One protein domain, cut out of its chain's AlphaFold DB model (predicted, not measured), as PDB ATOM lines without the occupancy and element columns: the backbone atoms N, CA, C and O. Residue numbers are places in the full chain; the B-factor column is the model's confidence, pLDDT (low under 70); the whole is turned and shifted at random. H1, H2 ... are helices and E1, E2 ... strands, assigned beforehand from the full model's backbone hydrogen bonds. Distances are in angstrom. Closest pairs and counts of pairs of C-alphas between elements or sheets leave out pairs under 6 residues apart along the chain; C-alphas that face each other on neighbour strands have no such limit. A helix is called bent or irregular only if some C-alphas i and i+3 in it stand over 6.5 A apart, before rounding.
ATOM      1  N   PHE A  52     172.163 188.657 219.765       89.31
ATOM      2  CA  PHE A  52     171.586 189.989 219.708       89.31
ATOM      3  C   PHE A  52     171.244 190.344 218.262       89.31
ATOM      4  O   PHE A  52     172.045 190.101 217.357       89.31
ATOM      5  N   ASN A  53     170.062 190.914 218.059       91.62
ATOM      6  CA  ASN A  53     169.595 191.468 216.797       91.62
ATOM      7  C   ASN A  53     170.018 192.939 216.733       91.62
ATOM      8  O   ASN A  53     169.394 193.802 217.343       91.62
ATOM      9  N   MET A  54     171.126 193.225 216.051       92.44
ATOM     10  CA  MET A  54     171.663 194.576 215.960       92.44
ATOM     11  C   MET A  54     170.942 195.361 214.873       92.44
ATOM     12  O   MET A  54     171.187 195.161 213.680       92.44
ATOM     13  N   VAL A  55     170.109 196.303 215.303       85.50
ATOM     14  CA  VAL A  55     169.447 197.259 214.419       85.50
ATOM     15  C   VAL A  55     170.404 198.421 214.163       85.50
ATOM     16  O   VAL A  55     170.869 199.093 215.089       85.50
ATOM     17  N   CYS A  56     170.728 198.642 212.892       81.81
ATOM     18  CA  CYS A  56     171.585 199.740 212.457       81.81
ATOM     19  C   CYS A  56     170.754 200.786 211.715       81.81
ATOM     20  O   CYS A  56     170.028 200.465 210.778       81.81
ATOM     21  N   GLU A  57     170.902 202.047 212.105       78.69
ATOM     22  CA  GLU A  57     170.194 203.187 211.517       78.69
ATOM     23  C   GLU A  57     170.807 203.606 210.173       78.69
ATOM     24  O   GLU A  57     170.141 204.198 209.326       78.69
ATOM     25  N   SER A  58     172.093 203.303 209.962       87.06
ATOM     26  CA  SER A  58     172.823 203.650 208.742       87.06
ATOM     27  C   SER A  58     173.985 202.694 208.469       87.06
ATOM     28  O   SER A  58     174.692 202.269 209.384       87.06
ATOM     29  N   ALA A  59     174.275 202.454 207.186       86.38
ATOM     30  CA  ALA A  59     175.468 201.727 206.746       86.38
ATOM     31  C   ALA A  59     176.788 202.411 207.166       86.38
ATOM     32  O   ALA A  59     177.829 201.762 207.232       86.38
ATOM     33  N   SER A  60     176.763 203.715 207.468       91.12
ATOM     34  CA  SER A  60     177.937 204.487 207.898       91.12
ATOM     35  C   SER A  60     178.068 204.648 209.418       91.12
ATOM     36  O   SER A  60     179.029 205.279 209.866       91.12
ATOM     37  N   GLN A  61     177.156 204.066 210.211       91.31
ATOM     38  CA  GLN A  61     177.033 204.270 211.665       91.31
ATOM     39  C   GLN A  61     178.343 204.060 212.442       91.31
ATOM     40  O   GLN A  61     178.607 204.767 213.409       91.31
ATOM     41  N   TYR A  62     179.198 203.137 211.990       96.56
ATOM     42  CA  TYR A  62     180.483 202.831 212.631       96.56
ATOM     43  C   TYR A  62     181.715 203.187 211.788       96.56
ATOM     44  O   TYR A  62     182.822 202.727 212.069       96.56
ATOM     45  N   SER A  63     181.553 204.029 210.766       96.31
ATOM     46  CA  SER A  63     182.635 204.399 209.840       96.31
ATOM     47  C   SER A  63     183.874 204.982 210.538       96.31
ATOM     48  O   SER A  63     184.995 204.678 210.134       96.31
ATOM     49  N   ALA A  64     183.698 205.731 211.633       97.25
ATOM     50  CA  ALA A  64     184.802 206.294 212.417       97.25
ATOM     51  C   ALA A  64     185.720 205.227 213.052       97.25
ATOM     52  O   ALA A  64     186.911 205.471 213.230       97.25
ATOM     53  N   TRP A  65     185.196 204.032 213.343       97.94
ATOM     54  CA  TRP A  65     185.944 202.918 213.941       97.94
ATOM     55  C   TRP A  65     186.469 201.915 212.916       97.94
ATOM     56  O   TRP A  65     187.242 201.019 213.262       97.94
ATOM     57  N   HIS A  66     186.103 202.076 211.643       97.75
ATOM     58  CA  HIS A  66     186.550 201.186 210.578       97.75
ATOM     59  C   HIS A  66     188.085 201.056 210.503       97.75
ATOM     60  O   HIS A  66     188.563 199.923 210.420       97.75
ATOM     61  N   PRO A  67     188.898 202.136 210.587       98.06
ATOM     62  CA  PRO A  67     190.359 202.004 210.564       98.06
ATOM     63  C   PRO A  67     190.909 201.117 211.689       98.06
ATOM     64  O   PRO A  67     191.804 200.309 211.450       98.06
ATOM     65  N   GLN A  68     190.347 201.226 212.896       97.44
ATOM     66  CA  GLN A  68     190.746 200.428 214.055       97.44
ATOM     67  C   GLN A  68     190.359 198.958 213.898       97.44
ATOM     68  O   GLN A  68     191.198 198.084 214.122       97.44
ATOM     69  N   GLY A  69     189.119 198.686 213.479       97.00
ATOM     70  CA  GLY A  69     188.669 197.324 213.190       97.00
ATOM     71  C   GLY A  69     189.542 196.676 212.118       97.00
ATOM     72  O   GLY A  69     190.085 195.593 212.323       97.00
ATOM     73  N   LYS A  70     189.785 197.388 211.013       96.50
ATOM     74  CA  LYS A  70     190.641 196.911 209.925       96.50
ATOM     75  C   LYS A  70     192.065 196.612 210.402       96.50
ATOM     76  O   LYS A  70     192.577 195.534 210.125       96.50
ATOM     77  N   ALA A  71     192.687 197.526 211.148       96.38
ATOM     78  CA  ALA A  71     194.036 197.330 211.677       96.38
ATOM     79  C   ALA A  71     194.126 196.131 212.639       96.38
ATOM     80  O   ALA A  71     195.140 195.433 212.661       96.38
ATOM     81  N   HIS A  72     193.075 195.878 213.425       94.75
ATOM     82  CA  HIS A  72     192.996 194.700 214.282       94.75
ATOM     83  C   HIS A  72     192.992 193.404 213.461       94.75
ATOM     84  O   HIS A  72     193.835 192.536 213.702       94.75
ATOM     85  N   PHE A  73     192.100 193.288 212.471       93.44
ATOM     86  CA  PHE A  73     191.995 192.075 211.658       93.44
ATOM     87  C   PHE A  73     193.204 191.866 210.747       93.44
ATOM     88  O   PHE A  73     193.702 190.751 210.691       93.44
ATOM     89  N   ASP A  74     193.748 192.912 210.119       93.31
ATOM     90  CA  ASP A  74     194.950 192.790 209.279       93.31
ATOM     91  C   ASP A  74     196.170 192.299 210.075       93.31
ATOM     92  O   ASP A  74     197.017 191.585 209.539       93.31
ATOM     93  N   ARG A  75     196.271 192.673 211.358       92.19
ATOM     94  CA  ARG A  75     197.343 192.207 212.247       92.19
ATOM     95  C   ARG A  75     197.138 190.757 212.684       92.19
ATOM     96  O   ARG A  75     198.116 190.028 212.809       92.19
ATOM     97  N   LYS A  76     195.896 190.365 212.975       89.19
ATOM     98  CA  LYS A  76     195.565 189.049 213.541       89.19
ATOM     99  C   LYS A  76     195.412 187.962 212.469       89.19
ATOM    100  O   LYS A  76     195.888 186.851 212.667       89.19
ATOM    101  N   TRP A  77     194.817 188.308 211.331       89.19
ATOM    102  CA  TRP A  77     194.625 187.462 210.150       89.19
ATOM    103  C   TRP A  77     195.055 188.217 208.884       89.19
ATOM    104  O   TRP A  77     194.213 188.675 208.102       89.19
ATOM    105  N   PRO A  78     196.373 188.389 208.672       88.25
ATOM    106  CA  PRO A  78     196.875 189.031 207.464       88.25
ATOM    107  C   PRO A  78     196.432 188.252 206.224       88.25
ATOM    108  O   PRO A  78     196.276 187.038 206.263       88.25
ATOM    109  N   LYS A  79     196.294 188.915 205.071       83.81
ATOM    110  CA  LYS A  79     195.847 188.244 203.831       83.81
ATOM    111  C   LYS A  79     196.674 187.004 203.460       83.81
ATOM    112  O   LYS A  79     196.116 186.067 202.901       83.81
ATOM    113  N   SER A  80     197.966 186.983 203.791       82.00
ATOM    114  CA  SER A  80     198.849 185.827 203.585       82.00
ATOM    115  C   SER A  80     198.446 184.593 204.397       82.00
ATOM    116  O   SER A  80     198.756 183.482 203.990       82.00
ATOM    117  N   SER A  81     197.713 184.741 205.507       80.25
ATOM    118  CA  SER A  81     197.231 183.603 206.301       80.25
ATOM    119  C   SER A  81     196.091 182.836 205.626       80.25
ATOM    120  O   SER A  81     195.665 181.806 206.144       80.25
ATOM    121  N   ARG A  82     195.564 183.340 204.505       81.75
ATOM    122  CA  ARG A  82     194.471 182.717 203.741       81.75
ATOM    123  C   ARG A  82     194.973 181.759 202.664       81.75
ATOM    124  O   ARG A  82     194.156 181.151 201.981       81.75
ATOM    125  N   PRO A 108     186.649 184.399 220.874       89.38
ATOM    126  CA  PRO A 108     186.261 185.797 220.808       89.38
ATOM    127  C   PRO A 108     185.223 186.114 221.882       89.38
ATOM    128  O   PRO A 108     184.411 185.270 222.241       89.38
ATOM    129  N   HIS A 109     185.195 187.357 222.345       91.38
ATOM    130  CA  HIS A 109     184.118 187.816 223.217       91.38
ATOM    131  C   HIS A 109     182.804 187.943 222.419       91.38
ATOM    132  O   HIS A 109     181.738 187.581 222.907       91.38
ATOM    133  N   ALA A 110     182.864 188.426 221.171       92.38
ATOM    134  CA  ALA A 110     181.682 188.607 220.328       92.38
ATOM    135  C   ALA A 110     181.898 188.100 218.895       92.38
ATOM    136  O   ALA A 110     182.802 188.557 218.202       92.38
ATOM    137  N   PHE A 111     181.033 187.205 218.425       94.44
ATOM    138  CA  PHE A 111     180.913 186.830 217.017       94.44
ATOM    139  C   PHE A 111     179.979 187.812 216.300       94.44
ATOM    140  O   PHE A 111     178.870 188.043 216.776       94.44
ATOM    141  N   ILE A 112     180.379 188.364 215.155       96.44
ATOM    142  CA  ILE A 112     179.558 189.287 214.361       96.44
ATOM    143  C   ILE A 112     179.116 188.592 213.070       96.44
ATOM    144  O   ILE A 112     179.915 188.383 212.160       96.44
ATOM    145  N   SER A 113     177.824 188.280 212.984       95.12
ATOM    146  CA  SER A 113     177.183 187.771 211.767       95.12
ATOM    147  C   SER A 113     176.702 188.941 210.908       95.12
ATOM    148  O   SER A 113     176.115 189.893 211.429       95.12
ATOM    149  N   HIS A 114     176.963 188.899 209.601       94.25
ATOM    150  CA  HIS A 114     176.646 189.994 208.680       94.25
ATOM    151  C   HIS A 114     176.482 189.512 207.233       94.25
ATOM    152  O   HIS A 114     176.961 188.446 206.846       94.25
ATOM    153  N   SER A 115     175.828 190.322 206.398       91.81
ATOM    154  CA  SER A 115     175.871 190.140 204.946       91.81
ATOM    155  C   SER A 115     177.233 190.551 204.398       91.81
ATOM    156  O   SER A 115     177.794 191.555 204.828       91.81
ATOM    157  N   HIS A 116     177.730 189.861 203.369       87.25
ATOM    158  CA  HIS A 116     178.989 190.230 202.707       87.25
ATOM    159  C   HIS A 116     178.995 191.686 202.197       87.25
ATOM    160  O   HIS A 116     180.036 192.332 202.152       87.25
ATOM    161  N   LYS A 117     177.821 192.235 201.853       90.06
ATOM    162  CA  LYS A 117     177.674 193.640 201.434       90.06
ATOM    163  C   LYS A 117     177.856 194.649 202.573       90.06
ATOM    164  O   LYS A 117     178.094 195.820 202.300       90.06
ATOM    165  N   ASP A 118     177.770 194.195 203.820       93.19
ATOM    166  CA  ASP A 118     177.882 195.017 205.024       93.19
ATOM    167  C   ASP A 118     179.249 194.856 205.709       93.19
ATOM    168  O   ASP A 118     179.398 195.213 206.876       93.19
ATOM    169  N   GLU A 119     180.265 194.339 205.007       93.75
ATOM    170  CA  GLU A 119     181.608 194.112 205.566       93.75
ATOM    171  C   GLU A 119     182.172 195.379 206.232       93.75
ATOM    172  O   GLU A 119     182.649 195.327 207.362       93.75
ATOM    173  N   ALA A 120     182.043 196.547 205.592       95.81
ATOM    174  CA  ALA A 120     182.518 197.810 206.163       95.81
ATOM    175  C   ALA A 120     181.796 198.183 207.474       95.81
ATOM    176  O   ALA A 120     182.420 198.700 208.404       95.81
ATOM    177  N   LEU A 121     180.494 197.896 207.572       96.75
ATOM    178  CA  LEU A 121     179.716 198.118 208.789       96.75
ATOM    179  C   LEU A 121     180.148 197.144 209.895       96.75
ATOM    180  O   LEU A 121     180.354 197.574 211.029       96.75
ATOM    181  N   ALA A 122     180.356 195.865 209.560       97.00
ATOM    182  CA  ALA A 122     180.843 194.842 210.487       97.00
ATOM    183  C   ALA A 122     182.249 195.157 211.018       97.00
ATOM    184  O   ALA A 122     182.482 195.097 212.225       97.00
ATOM    185  N   VAL A 123     183.168 195.578 210.143       97.25
ATOM    186  CA  VAL A 123     184.521 196.028 210.514       97.25
ATOM    187  C   VAL A 123     184.458 197.265 211.412       97.25
ATOM    188  O   VAL A 123     185.183 197.347 212.403       97.25
ATOM    189  N   GLY A 124     183.581 198.221 211.098       97.81
ATOM    190  CA  GLY A 124     183.352 199.394 211.937       97.81
ATOM    191  C   GLY A 124     182.842 199.019 213.330       97.81
ATOM    192  O   GLY A 124     183.407 199.464 214.330       97.81
ATOM    193  N   LEU A 125     181.810 198.172 213.413       97.62
ATOM    194  CA  LEU A 125     181.270 197.692 214.686       97.62
ATOM    195  C   LEU A 125     182.340 196.948 215.495       97.62
ATOM    196  O   LEU A 125     182.479 197.192 216.689       97.62
ATOM    197  N   ALA A 126     183.139 196.096 214.853       97.62
ATOM    198  CA  ALA A 126     184.262 195.425 215.498       97.62
ATOM    199  C   ALA A 126     185.262 196.432 216.094       97.62
ATOM    200  O   ALA A 126     185.677 196.283 217.242       97.62
ATOM    201  N   GLY A 127     185.596 197.500 215.362       97.62
ATOM    202  CA  GLY A 127     186.404 198.607 215.881       97.62
ATOM    203  C   GLY A 127     185.785 199.277 217.113       97.62
ATOM    204  O   GLY A 127     186.484 199.544 218.089       97.62
ATOM    205  N   TYR A 128     184.469 199.490 217.110       96.88
ATOM    206  CA  TYR A 128     183.748 200.060 218.249       96.88
ATOM    207  C   TYR A 128     183.758 199.132 219.477       96.88
ATOM    208  O   TYR A 128     183.958 199.592 220.602       96.88
ATOM    209  N   LEU A 129     183.588 197.823 219.275       96.44
ATOM    210  CA  LEU A 129     183.665 196.815 220.337       96.44
ATOM    211  C   LEU A 129     185.076 196.725 220.937       96.44
ATOM    212  O   LEU A 129     185.219 196.613 222.156       96.44
ATOM    213  N   LEU A 130     186.119 196.876 220.117       96.44
ATOM    214  CA  LEU A 130     187.504 196.924 220.590       96.44
ATOM    215  C   LEU A 130     187.751 198.093 221.554       96.44
ATOM    216  O   LEU A 130     188.444 197.914 222.555       96.44
ATOM    217  N   ASP A 131     187.146 199.265 221.330       94.62
ATOM    218  CA  ASP A 131     187.202 200.367 222.306       94.62
ATOM    219  C   ASP A 131     186.600 199.968 223.654       94.62
ATOM    220  O   ASP A 131     187.102 200.353 224.712       94.62
ATOM    221  N   MET A 132     185.538 199.168 223.623       94.00
ATOM    222  CA  MET A 132     184.911 198.609 224.817       94.00
ATOM    223  C   MET A 132     185.726 197.450 225.407       94.00
ATOM    224  O   MET A 132     185.317 196.883 226.409       94.00
ATOM    225  N   GLY A 133     186.880 197.075 224.844       93.81
ATOM    226  CA  GLY A 133     187.671 195.917 225.283       93.81
ATOM    227  C   GLY A 133     187.024 194.565 224.959       93.81
ATOM    228  O   GLY A 133     187.404 193.546 225.532       93.81
ATOM    229  N   ILE A 134     186.025 194.550 224.078       93.62
ATOM    230  CA  ILE A 134     185.338 193.348 223.611       93.62
ATOM    231  C   ILE A 134     186.084 192.861 222.367       93.62
ATOM    232  O   ILE A 134     186.259 193.622 221.422       93.62
ATOM    233  N   GLU A 135     186.535 191.607 222.380       94.31
ATOM    234  CA  GLU A 135     187.304 190.996 221.301       94.31
ATOM    235  C   GLU A 135     186.330 190.482 220.229       94.31
ATOM    236  O   GLU A 135     185.583 189.535 220.504       94.31
ATOM    237  N   PRO A 136     186.290 191.095 219.033       95.56
ATOM    238  CA  PRO A 136     185.345 190.728 217.996       95.56
ATOM    239  C   PRO A 136     185.884 189.591 217.121       95.56
ATOM    240  O   PRO A 136     187.089 189.425 216.928       95.56
ATOM    241  N   PHE A 137     184.969 188.859 216.505       94.81
ATOM    242  CA  PHE A 137     185.248 187.918 215.434       94.81
ATOM    243  C   PHE A 137     184.318 188.187 214.260       94.81
ATOM    244  O   PHE A 137     183.105 188.269 214.437       94.81
ATOM    245  N   VAL A 138     184.903 188.315 213.073       93.69
ATOM    246  CA  VAL A 138     184.195 188.462 211.801       93.69
ATOM    247  C   VAL A 138     184.785 187.418 210.866       93.69
ATOM    248  O   VAL A 138     185.965 187.462 210.520       93.69
ATOM    249  N   ASP A 139     183.963 186.452 210.506       85.38
ATOM    250  CA  ASP A 139     184.343 185.219 209.832       85.38
ATOM    251  C   ASP A 139     184.939 185.474 208.427       85.38
ATOM    252  O   ASP A 139     186.025 184.985 208.093       85.38
ATOM    253  N   SER A 140     184.321 186.381 207.665       85.19
ATOM    254  CA  SER A 140     184.767 186.838 206.343       85.19
ATOM    255  C   SER A 140     186.172 187.455 206.347       85.19
ATOM    256  O   SER A 140     186.867 187.447 205.327       85.19
ATOM    257  N   LEU A 141     186.650 187.946 207.496       87.38
ATOM    258  CA  LEU A 141     187.987 188.530 207.637       87.38
ATOM    259  C   LEU A 141     189.060 187.489 207.975       87.38
ATOM    260  O   LEU A 141     190.246 187.774 207.799       87.38
ATOM    261  N   VAL A 142     188.664 186.281 208.379       83.81
ATOM    262  CA  VAL A 142     189.578 185.177 208.692       83.81
ATOM    263  C   VAL A 142     189.950 184.412 207.430       83.81
ATOM    264  O   VAL A 142     191.121 184.376 207.055       83.81
ATOM    265  N   TRP A 143     188.961 183.847 206.737       76.12
ATOM    266  CA  TRP A 143     189.200 182.997 205.565       76.12
ATOM    267  C   TRP A 143     188.887 183.689 204.230       76.12
ATOM    268  O   TRP A 143     189.159 183.138 203.164       76.12
ATOM    269  N   GLY A 144     188.333 184.904 204.248       81.81
ATOM    270  CA  GLY A 144     187.930 185.608 203.033       81.81
ATOM    271  C   GLY A 144     186.610 185.088 202.465       81.81
ATOM    272  O   GLY A 144     185.619 184.931 203.171       81.81
ATOM    273  N   ASN A 145     186.583 184.840 201.156       80.19
ATOM    274  CA  ASN A 145     185.377 184.437 200.438       80.19
ATOM    275  C   ASN A 145     185.395 182.927 200.153       80.19
ATOM    276  O   ASN A 145     186.312 182.430 199.494       80.19
ATOM    277  N   SER A 146     184.354 182.204 200.584       82.88
ATOM    278  CA  SER A 146     184.224 180.758 200.349       82.88
ATOM    279  C   SER A 146     184.260 180.385 198.865       82.88
ATOM    280  O   SER A 146     184.743 179.314 198.519       82.88
ATOM    281  N   ASN A 147     183.782 181.261 197.977       84.44
ATOM    282  CA  ASN A 147     183.790 181.024 196.534       84.44
ATOM    283  C   ASN A 147     185.207 181.075 195.963       84.44
ATOM    284  O   ASN A 147     185.529 180.280 195.089       84.44
ATOM    285  N   SER A 148     186.056 181.981 196.459       83.81
ATOM    286  CA  SER A 148     187.462 182.052 196.045       83.81
ATOM    287  C   SER A 148     188.240 180.832 196.534       83.81
ATOM    288  O   SER A 148     188.995 180.243 195.770       83.81
ATOM    289  N   GLU A 188     181.608 175.752 215.842       85.69
ATOM    290  CA  GLU A 188     182.582 175.698 216.933       85.69
ATOM    291  C   GLU A 188     182.985 177.098 217.435       85.69
ATOM    292  O   GLU A 188     183.135 177.306 218.637       85.69
ATOM    293  N   THR A 189     183.161 178.074 216.541       87.75
ATOM    294  CA  THR A 189     183.537 179.446 216.929       87.75
ATOM    295  C   THR A 189     182.380 180.167 217.618       87.75
ATOM    296  O   THR A 189     182.583 180.816 218.644       87.75
ATOM    297  N   ILE A 190     181.156 179.997 217.112       88.25
ATOM    298  CA  ILE A 190     179.928 180.462 217.765       88.25
ATOM    299  C   ILE A 190     179.774 179.795 219.136       88.25
ATOM    300  O   ILE A 190     179.383 180.471 220.084       88.25
ATOM    301  N   ASP A 191     180.123 178.509 219.277       85.25
ATOM    302  CA  ASP A 191     180.106 177.811 220.567       85.25
ATOM    303  C   ASP A 191     181.158 178.306 221.564       85.25
ATOM    304  O   ASP A 191     180.964 178.181 222.773       85.25
ATOM    305  N   ARG A 192     182.238 178.935 221.100       84.69
ATOM    306  CA  ARG A 192     183.234 179.566 221.978       84.69
ATOM    307  C   ARG A 192     182.924 181.024 222.317       84.69
ATOM    308  O   ARG A 192     183.358 181.482 223.364       84.69
ATOM    309  N   ALA A 193     182.173 181.741 221.480       87.50
ATOM    310  CA  ALA A 193     181.968 183.184 221.624       87.50
ATOM    311  C   ALA A 193     181.030 183.571 222.781       87.50
ATOM    312  O   ALA A 193     179.923 183.049 222.846       87.50
ATOM    313  N   ASP A 194     181.367 184.515 223.660       84.94
ATOM    314  CA  ASP A 194     180.455 184.877 224.768       84.94
ATOM    315  C   ASP A 194     179.114 185.449 224.269       84.94
ATOM    316  O   ASP A 194     178.052 185.135 224.817       84.94
ATOM    317  N   ALA A 195     179.152 186.214 223.176       88.38
ATOM    318  CA  ALA A 195     177.991 186.773 222.495       88.38
ATOM    319  C   ALA A 195     178.071 186.603 220.969       88.38
ATOM    320  O   ALA A 195     179.140 186.494 220.375       88.38
ATOM    321  N   VAL A 196     176.913 186.634 220.326       92.06
ATOM    322  CA  VAL A 196     176.704 186.688 218.884       92.06
ATOM    323  C   VAL A 196     175.899 187.948 218.606       92.06
ATOM    324  O   VAL A 196     174.868 188.181 219.229       92.06
ATOM    325  N   ILE A 197     176.363 188.772 217.682       94.75
ATOM    326  CA  ILE A 197     175.705 190.003 217.263       94.75
ATOM    327  C   ILE A 197     175.403 189.849 215.778       94.75
ATOM    328  O   ILE A 197     176.312 189.747 214.959       94.75
ATOM    329  N   PHE A 198     174.126 189.794 215.432       95.69
ATOM    330  CA  PHE A 198     173.669 189.713 214.054       95.69
ATOM    331  C   PHE A 198     173.353 191.111 213.521       95.69
ATOM    332  O   PHE A 198     172.490 191.789 214.072       95.69
ATOM    333  N   LEU A 199     174.029 191.541 212.451       95.25
ATOM    334  CA  LEU A 199     173.719 192.784 211.744       95.25
ATOM    335  C   LEU A 199     172.473 192.602 210.874       95.25
ATOM    336  O   LEU A 199     172.547 192.114 209.738       95.25
ATOM    337  N   ASN A 200     171.331 193.025 211.409       92.00
ATOM    338  CA  ASN A 200     170.055 192.945 210.720       92.00
ATOM    339  C   ASN A 200     169.858 194.167 209.820       92.00
ATOM    340  O   ASN A 200     169.378 195.223 210.234       92.00
ATOM    341  N   THR A 201     170.302 194.020 208.576       91.19
ATOM    342  CA  THR A 201     170.189 195.023 207.519       91.19
ATOM    343  C   THR A 201     169.314 194.480 206.381       91.19
ATOM    344  O   THR A 201     169.160 193.259 206.247       91.19
ATOM    345  N   PRO A 202     168.855 195.342 205.456       89.12
ATOM    346  CA  PRO A 202     168.203 194.897 204.223       89.12
ATOM    347  C   PRO A 202     169.068 193.998 203.315       89.12
ATOM    348  O   PRO A 202     168.548 193.371 202.394       89.12
ATOM    349  N   ASN A 203     170.393 193.951 203.523       88.88
ATOM    350  CA  ASN A 203     171.296 193.052 202.796       88.88
ATOM    351  C   ASN A 203     171.390 191.659 203.444       88.88
ATOM    352  O   ASN A 203     171.828 190.715 202.778       88.88
ATOM    353  N   SER A 204     171.042 191.541 204.728       88.06
ATOM    354  CA  SER A 204     171.035 190.296 205.506       88.06
ATOM    355  C   SER A 204     169.662 189.619 205.476       88.06
ATOM    356  O   SER A 204     169.576 188.398 205.282       88.06
ATOM    357  N   ILE A 205     168.605 190.419 205.648       87.62
ATOM    358  CA  ILE A 205     167.202 190.007 205.699       87.62
ATOM    359  C   ILE A 205     166.425 190.774 204.634       87.62
ATOM    360  O   ILE A 205     166.397 192.001 204.604       87.62
ATOM    361  N   GLU A 206     165.767 190.033 203.758       81.12
ATOM    362  CA  GLU A 206     164.853 190.568 202.769       81.12
ATOM    363  C   GLU A 206     163.418 190.362 203.250       81.12
ATOM    364  O   GLU A 206     163.022 189.246 203.570       81.12
ATOM    365  N   ALA A 207     162.593 191.406 203.220       65.31
ATOM    366  CA  ALA A 207     161.162 191.310 203.530       65.31
ATOM    367  C   ALA A 207     160.317 190.803 202.335       65.31
ATOM    368  O   ALA A 207     159.163 191.202 202.145       65.31
ATOM    369  N   LYS A 208     160.915 190.000 201.441       64.38
ATOM    370  CA  LYS A 208     160.275 189.509 200.210       64.38
ATOM    371  C   LYS A 208     160.644 188.054 199.961       64.38
ATOM    372  O   LYS A 208     161.755 187.751 199.529       64.38
ATOM    373  N   SER A 209     159.679 187.159 200.162       67.00
ATOM    374  CA  SER A 209     159.784 185.774 199.712       67.00
ATOM    375  C   SER A 209     158.989 185.542 198.429       67.00
ATOM    376  O   SER A 209     158.001 186.222 198.162       67.00
ATOM    377  N   ALA A 210     159.385 184.535 197.645       59.50
ATOM    378  CA  ALA A 210     158.636 184.118 196.458       59.50
ATOM    379  C   ALA A 210     157.247 183.525 196.782       59.50
ATOM    380  O   ALA A 210     156.466 183.285 195.867       59.50
ATOM    381  N   LYS A 211     156.960 183.229 198.059       61.34
ATOM    382  CA  LYS A 211     155.703 182.603 198.495       61.34
ATOM    383  C   LYS A 211     154.745 183.606 199.127       61.34
ATOM    384  O   LYS A 211     153.577 183.606 198.768       61.34
ATOM    385  N   ASN A 212     155.244 184.466 200.012       61.06
ATOM    386  CA  ASN A 212     154.471 185.529 200.645       61.06
ATOM    387  C   ASN A 212     155.297 186.821 200.701       61.06
ATOM    388  O   ASN A 212     156.439 186.826 201.179       61.06
ATOM    389  N   ALA A 213     154.704 187.919 200.237       56.88
ATOM    390  CA  ALA A 213     155.219 189.257 200.494       56.88
ATOM    391  C   ALA A 213     155.063 189.572 201.993       56.88
ATOM    392  O   ALA A 213     154.003 189.305 202.553       56.88
ATOM    393  N   GLY A 214     156.107 190.108 202.632       62.41
ATOM    394  CA  GLY A 214     156.121 190.399 204.072       62.41
ATOM    395  C   GLY A 214     156.837 189.356 204.937       62.41
ATOM    396  O   GLY A 214     157.179 189.658 206.074       62.41
ATOM    397  N   ASP A 215     157.141 188.165 204.406       73.81
ATOM    398  CA  ASP A 215     158.002 187.213 205.116       73.81
ATOM    399  C   ASP A 215     159.446 187.740 205.162       73.81
ATOM    400  O   ASP A 215     160.066 187.966 204.119       73.81
ATOM    401  N   GLU A 216     159.999 187.870 206.370       81.38
ATOM    402  CA  GLU A 216     161.435 188.052 206.574       81.38
ATOM    403  C   GLU A 216     162.171 186.764 206.196       81.38
ATOM    404  O   GLU A 216     162.010 185.706 206.818       81.38
ATOM    405  N   VAL A 217     162.984 186.850 205.148       84.81
ATOM    406  CA  VAL A 217     163.762 185.737 204.615       84.81
ATOM    407  C   VAL A 217     165.207 186.142 204.395       84.81
ATOM    408  O   VAL A 217     165.512 187.283 204.069       84.81
ATOM    409  N   THR A 218     166.123 185.189 204.515       86.56
ATOM    410  CA  THR A 218     167.502 185.369 204.068       86.56
ATOM    411  C   THR A 218     167.786 184.471 202.871       86.56
ATOM    412  O   THR A 218     167.362 183.312 202.824       86.56
ATOM    413  N   ALA A 219     168.498 185.023 201.890       85.75
ATOM    414  CA  ALA A 219     169.061 184.274 200.769       85.75
ATOM    415  C   ALA A 219     170.490 183.781 201.059       85.75
ATOM    416  O   ALA A 219     171.068 183.058 200.249       85.75
ATOM    417  N   SER A 220     171.082 184.197 202.185       87.56
ATOM    418  CA  SER A 220     172.437 183.810 202.564       87.56
ATOM    419  C   SER A 220     172.416 182.474 203.312       87.56
ATOM    420  O   SER A 220     171.868 182.405 204.416       87.56
ATOM    421  N   PRO A 221     173.036 181.409 202.766       86.69
ATOM    422  CA  PRO A 221     173.135 180.133 203.470       86.69
ATOM    423  C   PRO A 221     173.983 180.246 204.745       86.69
ATOM    424  O   PRO A 221     173.698 179.557 205.722       86.69
ATOM    425  N   TRP A 222     174.981 181.140 204.761       90.50
ATOM    426  CA  TRP A 222     175.849 181.372 205.918       90.50
ATOM    427  C   TRP A 222     175.097 182.044 207.067       90.50
ATOM    428  O   TRP A 222     175.081 181.495 208.162       90.50
ATOM    429  N   ILE A 223     174.363 183.136 206.803       90.31
ATOM    430  CA  ILE A 223     173.540 183.808 207.830       90.31
ATOM    431  C   ILE A 223     172.495 182.840 208.387       90.31
ATOM    432  O   ILE A 223     172.304 182.752 209.598       90.31
ATOM    433  N   TYR A 224     171.830 182.074 207.514       90.19
ATOM    434  CA  TYR A 224     170.873 181.067 207.964       90.19
ATOM    435  C   TYR A 224     171.530 180.036 208.893       90.19
ATOM    436  O   TYR A 224     171.014 179.777 209.981       90.19
ATOM    437  N   HIS A 225     172.676 179.480 208.491       90.44
ATOM    438  CA  HIS A 225     173.431 178.524 209.297       90.44
ATOM    439  C   HIS A 225     173.866 179.116 210.646       90.44
ATOM    440  O   HIS A 225     173.676 178.476 211.677       90.44
ATOM    441  N   GLU A 226     174.404 180.335 210.672       91.00
ATOM    442  CA  GLU A 226     174.840 181.021 211.893       91.00
ATOM    443  C   GLU A 226     173.672 181.255 212.856       91.00
ATOM    444  O   GLU A 226     173.750 180.887 214.029       91.00
ATOM    445  N   LEU A 227     172.544 181.775 212.364       89.62
ATOM    446  CA  LEU A 227     171.349 182.001 213.179       89.62
ATOM    447  C   LEU A 227     170.769 180.683 213.709       89.62
ATOM    448  O   LEU A 227     170.441 180.590 214.894       89.62
ATOM    449  N   VAL A 228     170.695 179.634 212.882       87.94
ATOM    450  CA  VAL A 228     170.309 178.285 213.335       87.94
ATOM    451  C   VAL A 228     171.275 177.782 214.408       87.94
ATOM    452  O   VAL A 228     170.839 177.278 215.444       87.94
ATOM    453  N   THR A 229     172.576 177.970 214.211       88.94
ATOM    454  CA  THR A 229     173.616 177.578 215.167       88.94
ATOM    455  C   THR A 229     173.394 178.255 216.515       88.94
ATOM    456  O   THR A 229     173.433 177.576 217.536       88.94
ATOM    457  N   THR A 230     173.055 179.548 216.551       86.00
ATOM    458  CA  THR A 230     172.775 180.235 217.825       86.00
ATOM    459  C   THR A 230     171.599 179.633 218.612       86.00
ATOM    460  O   THR A 230     171.561 179.762 219.838       86.00
ATOM    461  N   LYS A 231     170.659 178.941 217.942       78.81
ATOM    462  CA  LYS A 231     169.600 178.153 218.599       78.81
ATOM    463  C   LYS A 231     170.088 176.796 219.089       78.81
ATOM    464  O   LYS A 231     169.716 176.378 220.184       78.81
ATOM    465  N   LEU A 232     170.843 176.092 218.246       76.25
ATOM    466  CA  LEU A 232     171.254 174.704 218.481       76.25
ATOM    467  C   LEU A 232     172.356 174.597 219.530       76.25
ATOM    468  O   LEU A 232     172.345 173.699 220.371       76.25
ATOM    469  N   VAL A 233     173.300 175.527 219.485       71.62
ATOM    470  CA  VAL A 233     174.480 175.548 220.336       71.62
ATOM    471  C   VAL A 233     174.098 176.120 221.701       71.62
ATOM    472  O   VAL A 233     174.374 177.280 222.006       71.62
ATOM    473  N   ARG A 234     173.401 175.313 222.528       58.53
ATOM    474  CA  ARG A 234     173.157 175.583 223.960       58.53
ATOM    475  C   ARG A 234     172.914 174.362 224.855       58.53
ATOM    476  O   ARG A 234     172.080 173.517 224.553       58.53
ATOM    477  N   ARG A 235     173.476 174.475 226.078       50.38
ATOM    478  CA  ARG A 235     173.181 173.778 227.363       50.38
ATOM    479  C   ARG A 235     174.169 172.709 227.863       50.38
ATOM    480  O   ARG A 235     173.729 171.724 228.450       50.38
ATOM    481  N   GLN A 236     175.482 172.922 227.805       36.62
ATOM    482  CA  GLN A 236     176.351 172.266 228.793       36.62
ATOM    483  C   GLN A 236     177.303 173.254 229.466       36.62
ATOM    484  O   GLN A 236     178.105 173.912 228.821       36.62
ATOM    485  N   GLY A 237     177.195 173.343 230.792       42.66
ATOM    486  CA  GLY A 237     178.355 173.566 231.653       42.66
ATOM    487  C   GLY A 237     178.976 174.958 231.743       42.66
ATOM    488  O   GLY A 237     179.914 175.098 232.518       42.66
ATOM    489  N   VAL A 267     167.406 180.577 196.725       78.19
ATOM    490  CA  VAL A 267     166.836 179.768 197.809       78.19
ATOM    491  C   VAL A 267     166.652 180.668 199.024       78.19
ATOM    492  O   VAL A 267     167.594 181.330 199.447       78.19
ATOM    493  N   LEU A 268     165.428 180.730 199.544       82.75
ATOM    494  CA  LEU A 268     165.045 181.629 200.631       82.75
ATOM    495  C   LEU A 268     164.690 180.819 201.873       82.75
ATOM    496  O   LEU A 268     163.879 179.893 201.805       82.75
ATOM    497  N   HIS A 269     165.279 181.197 203.003       80.69
ATOM    498  CA  HIS A 269     165.032 180.576 204.297       80.69
ATOM    499  C   HIS A 269     164.431 181.591 205.258       80.69
ATOM    500  O   HIS A 269     164.885 182.730 205.308       80.69
ATOM    501  N   LYS A 270     163.458 181.162 206.069       85.12
ATOM    502  CA  LYS A 270     163.023 181.940 207.230       85.12
ATOM    503  C   LYS A 270     164.131 181.880 208.294       85.12
ATOM    504  O   LYS A 270     164.405 180.781 208.790       85.12
ATOM    505  N   PRO A 271     164.788 183.000 208.631       81.81
ATOM    506  CA  PRO A 271     165.860 183.007 209.603       81.81
ATOM    507  C   PRO A 271     165.273 182.899 211.017       81.81
ATOM    508  O   PRO A 271     164.270 183.541 211.333       81.81
ATOM    509  N   PRO A 272     165.864 182.072 211.889       81.62
ATOM    510  CA  PRO A 272     165.412 181.956 213.266       81.62
ATOM    511  C   PRO A 272     165.893 183.160 214.091       81.62
ATOM    512  O   PRO A 272     167.005 183.132 214.607       81.62
ATOM    513  N   MET A 273     165.076 184.207 214.206       83.81
ATOM    514  CA  MET A 273     165.429 185.447 214.925       83.81
ATOM    515  C   MET A 273     164.629 185.669 216.221       83.81
ATOM    516  O   MET A 273     164.976 186.529 217.016       83.81
ATOM    517  N   ASP A 274     163.611 184.850 216.489       81.25
ATOM    518  CA  ASP A 274     162.693 184.927 217.642       81.25
ATOM    519  C   ASP A 274     163.359 184.831 219.025       81.25
ATOM    520  O   ASP A 274     162.744 185.153 220.041       81.25
ATOM    521  N   HIS A 275     164.599 184.344 219.092       77.94
ATOM    522  CA  HIS A 275     165.371 184.225 220.332       77.94
ATOM    523  C   HIS A 275     166.472 185.283 220.478       77.94
ATOM    524  O   HIS A 275     167.173 185.259 221.495       77.94
ATOM    525  N   LEU A 276     166.657 186.151 219.479       84.12
ATOM    526  CA  LEU A 276     167.591 187.271 219.551       84.12
ATOM    527  C   LEU A 276     166.962 188.400 220.374       84.12
ATOM    528  O   LEU A 276     165.749 188.579 220.369       84.12
ATOM    529  N   VAL A 277     167.801 189.147 221.088       85.44
ATOM    530  CA  VAL A 277     167.391 190.369 221.799       85.44
ATOM    531  C   VAL A 277     167.831 191.577 221.001       85.44
ATOM    532  O   VAL A 277     168.969 191.599 220.529       85.44
ATOM    533  N   ASP A 278     166.966 192.574 220.875       87.00
ATOM    534  CA  ASP A 278     167.300 193.774 220.126       87.00
ATOM    535  C   ASP A 278     168.457 194.533 220.778       87.00
ATOM    536  O   ASP A 278     168.569 194.684 221.998       87.00
ATOM    537  N   LEU A 279     169.364 194.994 219.926       88.56
ATOM    538  CA  LEU A 279     170.526 195.773 220.300       88.56
ATOM    539  C   LEU A 279     170.616 196.984 219.384       88.56
ATOM    540  O   LEU A 279     170.497 196.875 218.165       88.56
ATOM    541  N   THR A 280     170.847 198.148 219.980       90.06
ATOM    542  CA  THR A 280     170.983 199.414 219.253       90.06
ATOM    543  C   THR A 280     172.329 200.062 219.550       90.06
ATOM    544  O   THR A 280     173.020 199.707 220.514       90.06
ATOM    545  N   HIS A 281     172.693 201.071 218.754       90.00
ATOM    546  CA  HIS A 281     173.844 201.917 219.067       90.00
ATOM    547  C   HIS A 281     173.740 202.527 220.465       90.00
ATOM    548  O   HIS A 281     174.710 202.502 221.219       90.00
ATOM    549  N   SER A 282     172.563 203.043 220.818       88.81
ATOM    550  CA  SER A 282     172.303 203.702 222.098       88.81
ATOM    551  C   SER A 282     172.559 202.770 223.281       88.81
ATOM    552  O   SER A 282     173.203 203.177 224.245       88.81
ATOM    553  N   SER A 283     172.150 201.501 223.175       87.94
ATOM    554  CA  SER A 283     172.425 200.474 224.188       87.94
ATOM    555  C   SER A 283     173.932 200.281 224.401       87.94
ATOM    556  O   SER A 283     174.419 200.305 225.532       87.94
ATOM    557  N   LEU A 284     174.698 200.147 223.310       89.69
ATOM    558  CA  LEU A 284     176.155 199.997 223.367       89.69
ATOM    559  C   LEU A 284     176.851 201.261 223.896       89.69
ATOM    560  O   LEU A 284     177.770 201.168 224.712       89.69
ATOM    561  N   ALA A 285     176.393 202.441 223.476       89.94
ATOM    562  CA  ALA A 285     176.930 203.726 223.908       89.94
ATOM    563  C   ALA A 285     176.704 203.970 225.404       89.94
ATOM    564  O   ALA A 285     177.618 204.428 226.090       89.94
ATOM    565  N   GLN A 286     175.532 203.605 225.930       89.00
ATOM    566  CA  GLN A 286     175.230 203.692 227.357       89.00
ATOM    567  C   GLN A 286     176.157 202.795 228.185       89.00
ATOM    568  O   GLN A 286     176.711 203.244 229.188       89.00
ATOM    569  N   ILE A 287     176.381 201.554 227.742       87.44
ATOM    570  CA  ILE A 287     177.307 200.614 228.395       87.44
ATOM    571  C   ILE A 287     178.739 201.157 228.367       87.44
ATOM    572  O   ILE A 287     179.421 201.163 229.392       87.44
ATOM    573  N   LYS A 288     179.186 201.674 227.216       88.94
ATOM    574  CA  LYS A 288     180.513 202.290 227.068       88.94
ATOM    575  C   LYS A 288     180.677 203.509 227.987       88.94
ATOM    576  O   LYS A 288     181.727 203.664 228.607       88.94
ATOM    577  N   ALA A 289     179.645 204.346 228.124       88.62
ATOM    578  CA  ALA A 289     179.660 205.545 228.968       88.62
ATOM    579  C   ALA A 289     179.735 205.236 230.474       88.62
ATOM    580  O   ALA A 289     180.285 206.028 231.234       88.62
ATOM    581  N   GLN A 290     179.247 204.070 230.905       86.94
ATOM    582  CA  GLN A 290     179.383 203.587 232.286       86.94
ATOM    583  C   GLN A 290     180.819 203.139 232.632       86.94
ATOM    584  O   GLN A 290     181.087 202.744 233.764       86.94
ATOM    585  N   GLY A 291     181.753 203.193 231.674       82.75
ATOM    586  CA  GLY A 291     183.166 202.867 231.884       82.75
ATOM    587  C   GLY A 291     183.464 201.369 231.964       82.75
ATOM    588  O   GLY A 291     184.604 200.987 232.230       82.75
ATOM    589  N   MET A 292     182.471 200.509 231.723       81.19
ATOM    590  CA  MET A 292     182.662 199.061 231.693       81.19
ATOM    591  C   MET A 292     183.435 198.645 230.443       81.19
ATOM    592  O   MET A 292     183.256 199.212 229.364       81.19
ATOM    593  N   ARG A 293     184.304 197.636 230.583       86.50
ATOM    594  CA  ARG A 293     185.118 197.097 229.484       86.50
ATOM    595  C   ARG A 293     185.169 195.572 229.522       86.50
ATOM    596  O   ARG A 293     185.019 194.987 230.589       86.50
ATOM    597  N   GLY A 294     185.421 194.940 228.378       86.00
ATOM    598  CA  GLY A 294     185.578 193.493 228.238       86.00
ATOM    599  C   GLY A 294     184.327 192.716 228.629       86.00
ATOM    600  O   GLY A 294     183.210 193.147 228.342       86.00
ATOM    601  N   LEU A 295     184.518 191.577 229.298       82.56
ATOM    602  CA  LEU A 295     183.418 190.725 229.759       82.56
ATOM    603  C   LEU A 295     182.398 191.491 230.625       82.56
ATOM    604  O   LEU A 295     181.223 191.413 230.292       82.56
ATOM    605  N   PRO A 296     182.788 192.323 231.617       81.88
ATOM    606  CA  PRO A 296     181.845 193.192 232.330       81.88
ATOM    607  C   PRO A 296     180.928 194.038 231.437       81.88
ATOM    608  O   PRO A 296     179.745 194.170 231.731       81.88
ATOM    609  N   ALA A 297     181.446 194.597 230.337       83.88
ATOM    610  CA  ALA A 297     180.627 195.366 229.399       83.88
ATOM    611  C   ALA A 297     179.647 194.473 228.628       83.88
ATOM    612  O   ALA A 297     178.496 194.860 228.423       83.88
ATOM    613  N   LEU A 298     180.086 193.274 228.226       80.44
ATOM    614  CA  LEU A 298     179.189 192.284 227.641       80.44
ATOM    615  C   LEU A 298     178.091 191.897 228.620       80.44
ATOM    616  O   LEU A 298     176.942 191.829 228.214       80.44
ATOM    617  N   ASP A 299     178.406 191.710 229.898       79.94
ATOM    618  CA  ASP A 299     177.452 191.289 230.929       79.94
ATOM    619  C   ASP A 299     176.263 192.235 231.054       79.94
ATOM    620  O   ASP A 299     175.127 191.800 231.248       79.94
ATOM    621  N   SER A 300     176.511 193.527 230.875       78.69
ATOM    622  CA  SER A 300     175.469 194.546 230.861       78.69
ATOM    623  C   SER A 300     174.527 194.414 229.669       78.69
ATOM    624  O   SER A 300     173.346 194.727 229.812       78.69
ATOM    625  N   LEU A 301     174.972 193.858 228.537       72.31
ATOM    626  CA  LEU A 301     174.078 193.524 227.420       72.31
ATOM    627  C   LEU A 301     173.020 192.492 227.830       72.31
ATOM    628  O   LEU A 301     171.890 192.543 227.357       72.31
ATOM    629  N   TYR A 302     173.342 191.588 228.758       69.44
ATOM    630  CA  TYR A 302     172.400 190.579 229.265       69.44
ATOM    631  C   TYR A 302     171.372 191.179 230.230       69.44
ATOM    632  O   TYR A 302     170.361 190.536 230.524       69.44
ATOM    633  N   THR A 303     171.634 192.390 230.728       68.31
ATOM    634  CA  THR A 303     170.715 193.153 231.581       68.31
ATOM    635  C   THR A 303     169.824 194.105 230.795       68.31
ATOM    636  O   THR A 303     168.890 194.646 231.380       68.31
ATOM    637  N   LEU A 304     170.068 194.277 229.486       61.91
ATOM    638  CA  LEU A 304     169.160 195.007 228.612       61.91
ATOM    639  C   LEU A 304     167.800 194.298 228.635       61.91
ATOM    640  O   LEU A 304     167.633 193.173 228.151       61.91
TER     641      LEU A 304
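This is residues 52 to 82, 108 to 148, 188 to 237 and 267 to 304 of the 307 residues of an uncharacterized protein of Stenotrophomonas maltophilia RA8 (UniProt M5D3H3). A twisted sheet of four parallel strands, E2, E3, E1 and E6, makes the core, with H3 over one face and H6 over the opposite face. H1 crosses H3 on its side away from the sheet, while the helical hairpin H7 and H8 and the small strand hairpin E4 and E5 lie toward opposite ends of the longest axis. The printed part has 160 residues with eight named helices and six named strands, in the order E1 H1 H2 E2 H3 H4 H5 E3 E4 E5 H6 E6 H7 H8, and its class is mixed, helices and strands. The whole is compact, with a radius of gyration of the C-alphas of 15.6 A and spans of 47 by 40 by 37 A.

E1, residues 52 to 55, is an inner strand. H1, residues 63 to 76, touches H3, residues 116 to 131, about perpendicular at 87 degrees; their closest C-alphas, Gly 69 and Gly 127, are 3.7 A apart. H2, residues 79 to 82, and H4, residues 139 to 143, are close but not clearly touching, with the C-alphas of Arg 82 and Trp 143 at 5.6 A. E2, residues 110 to 113, is an edge strand; its residues 110 to 111 also pair in parallel with residues 136 to 137. H3 runs along the strands, over E2, at a height of 9.3 A over the sheet. H4 only grazes the sheet with residues 139 to 140, as does H5, residues 188 to 192, with residues 189 to 192. E3, residues 195 to 200, is parallel to E2, with N 111 and O 195 at 2.8 A, and to E1, with N 54 and O 198 at 2.8 A. E4, residues 206 to 208, and E5, residues 213 to 217, form an antiparallel hairpin, with N 206 and O 217 at 2.8 A. H6, residues 221 to 232, is on the opposite face from H3, at a height of 10.7 A, over E2 and E3 and slantwise to the strands. With residues 226 to 230 alone it only just touches H5, with 3 pairs of C-alphas within 8 A; Ile 190 and Thr 230 are closest, at 7.2 A. E6, residues 277 to 279, is the other edge strand, parallel to E1, with N 53 and O 277 at 2.8 A. H7, residues 281 to 289, and H8, residues 295 to 301, form a helical hairpin, opposite ways at a steep tilt of 42 degrees; the closest C-alphas, Ile 287 and Ala 297, are 6.3 A apart. H3, the sheet E2 E3 E1 E6 and H6 make three layers, a sheet with helices on both its faces; H8 is also on the sheet, at a height of 9.6 A, and its local plane leans 62 degrees from that of the whole sheet. In H4, H5, H6 and H7 every O i to N i+4 pair is within hydrogen-bond range, against 8 of 10 in H1, 10 of 12 in H3 and 2 of 3 in H8; H2 is too short for such a pair.

E1 begins at C-alpha 52, (171.586, 189.989, 219.708). H1 is 20.4 A long and H3 23.5 A; both are irregular, with C-alphas 64 and 67 at 7.3 A and C-alphas 117 and 120 at 8.0 A. H3 has a kink of 27 degrees near residue 123. E3, the longest strand, runs 15.5 A from C-alpha 195 at (177.991, 186.773, 222.495). H6 is 16.1 A long and H7 12.0 A. H8 ends at C-alpha 301, (174.078, 193.524, 227.420).

The two C-alphas farthest apart are those of Lys 211 and Gly 291, 47.7 A. Residues 83 to 107, 149 to 187 and 238 to 266 are cut out, with C-alpha gaps of 19.2 A, 22.4 A and 36.3 A. Of the links that are printed whole, E1 to H1 and H3 to H4 are short and the others tight. The mean pLDDT of the printed part is 85.8; residues 207 to 214, 234 to 237 and 302 to 304 are under 70.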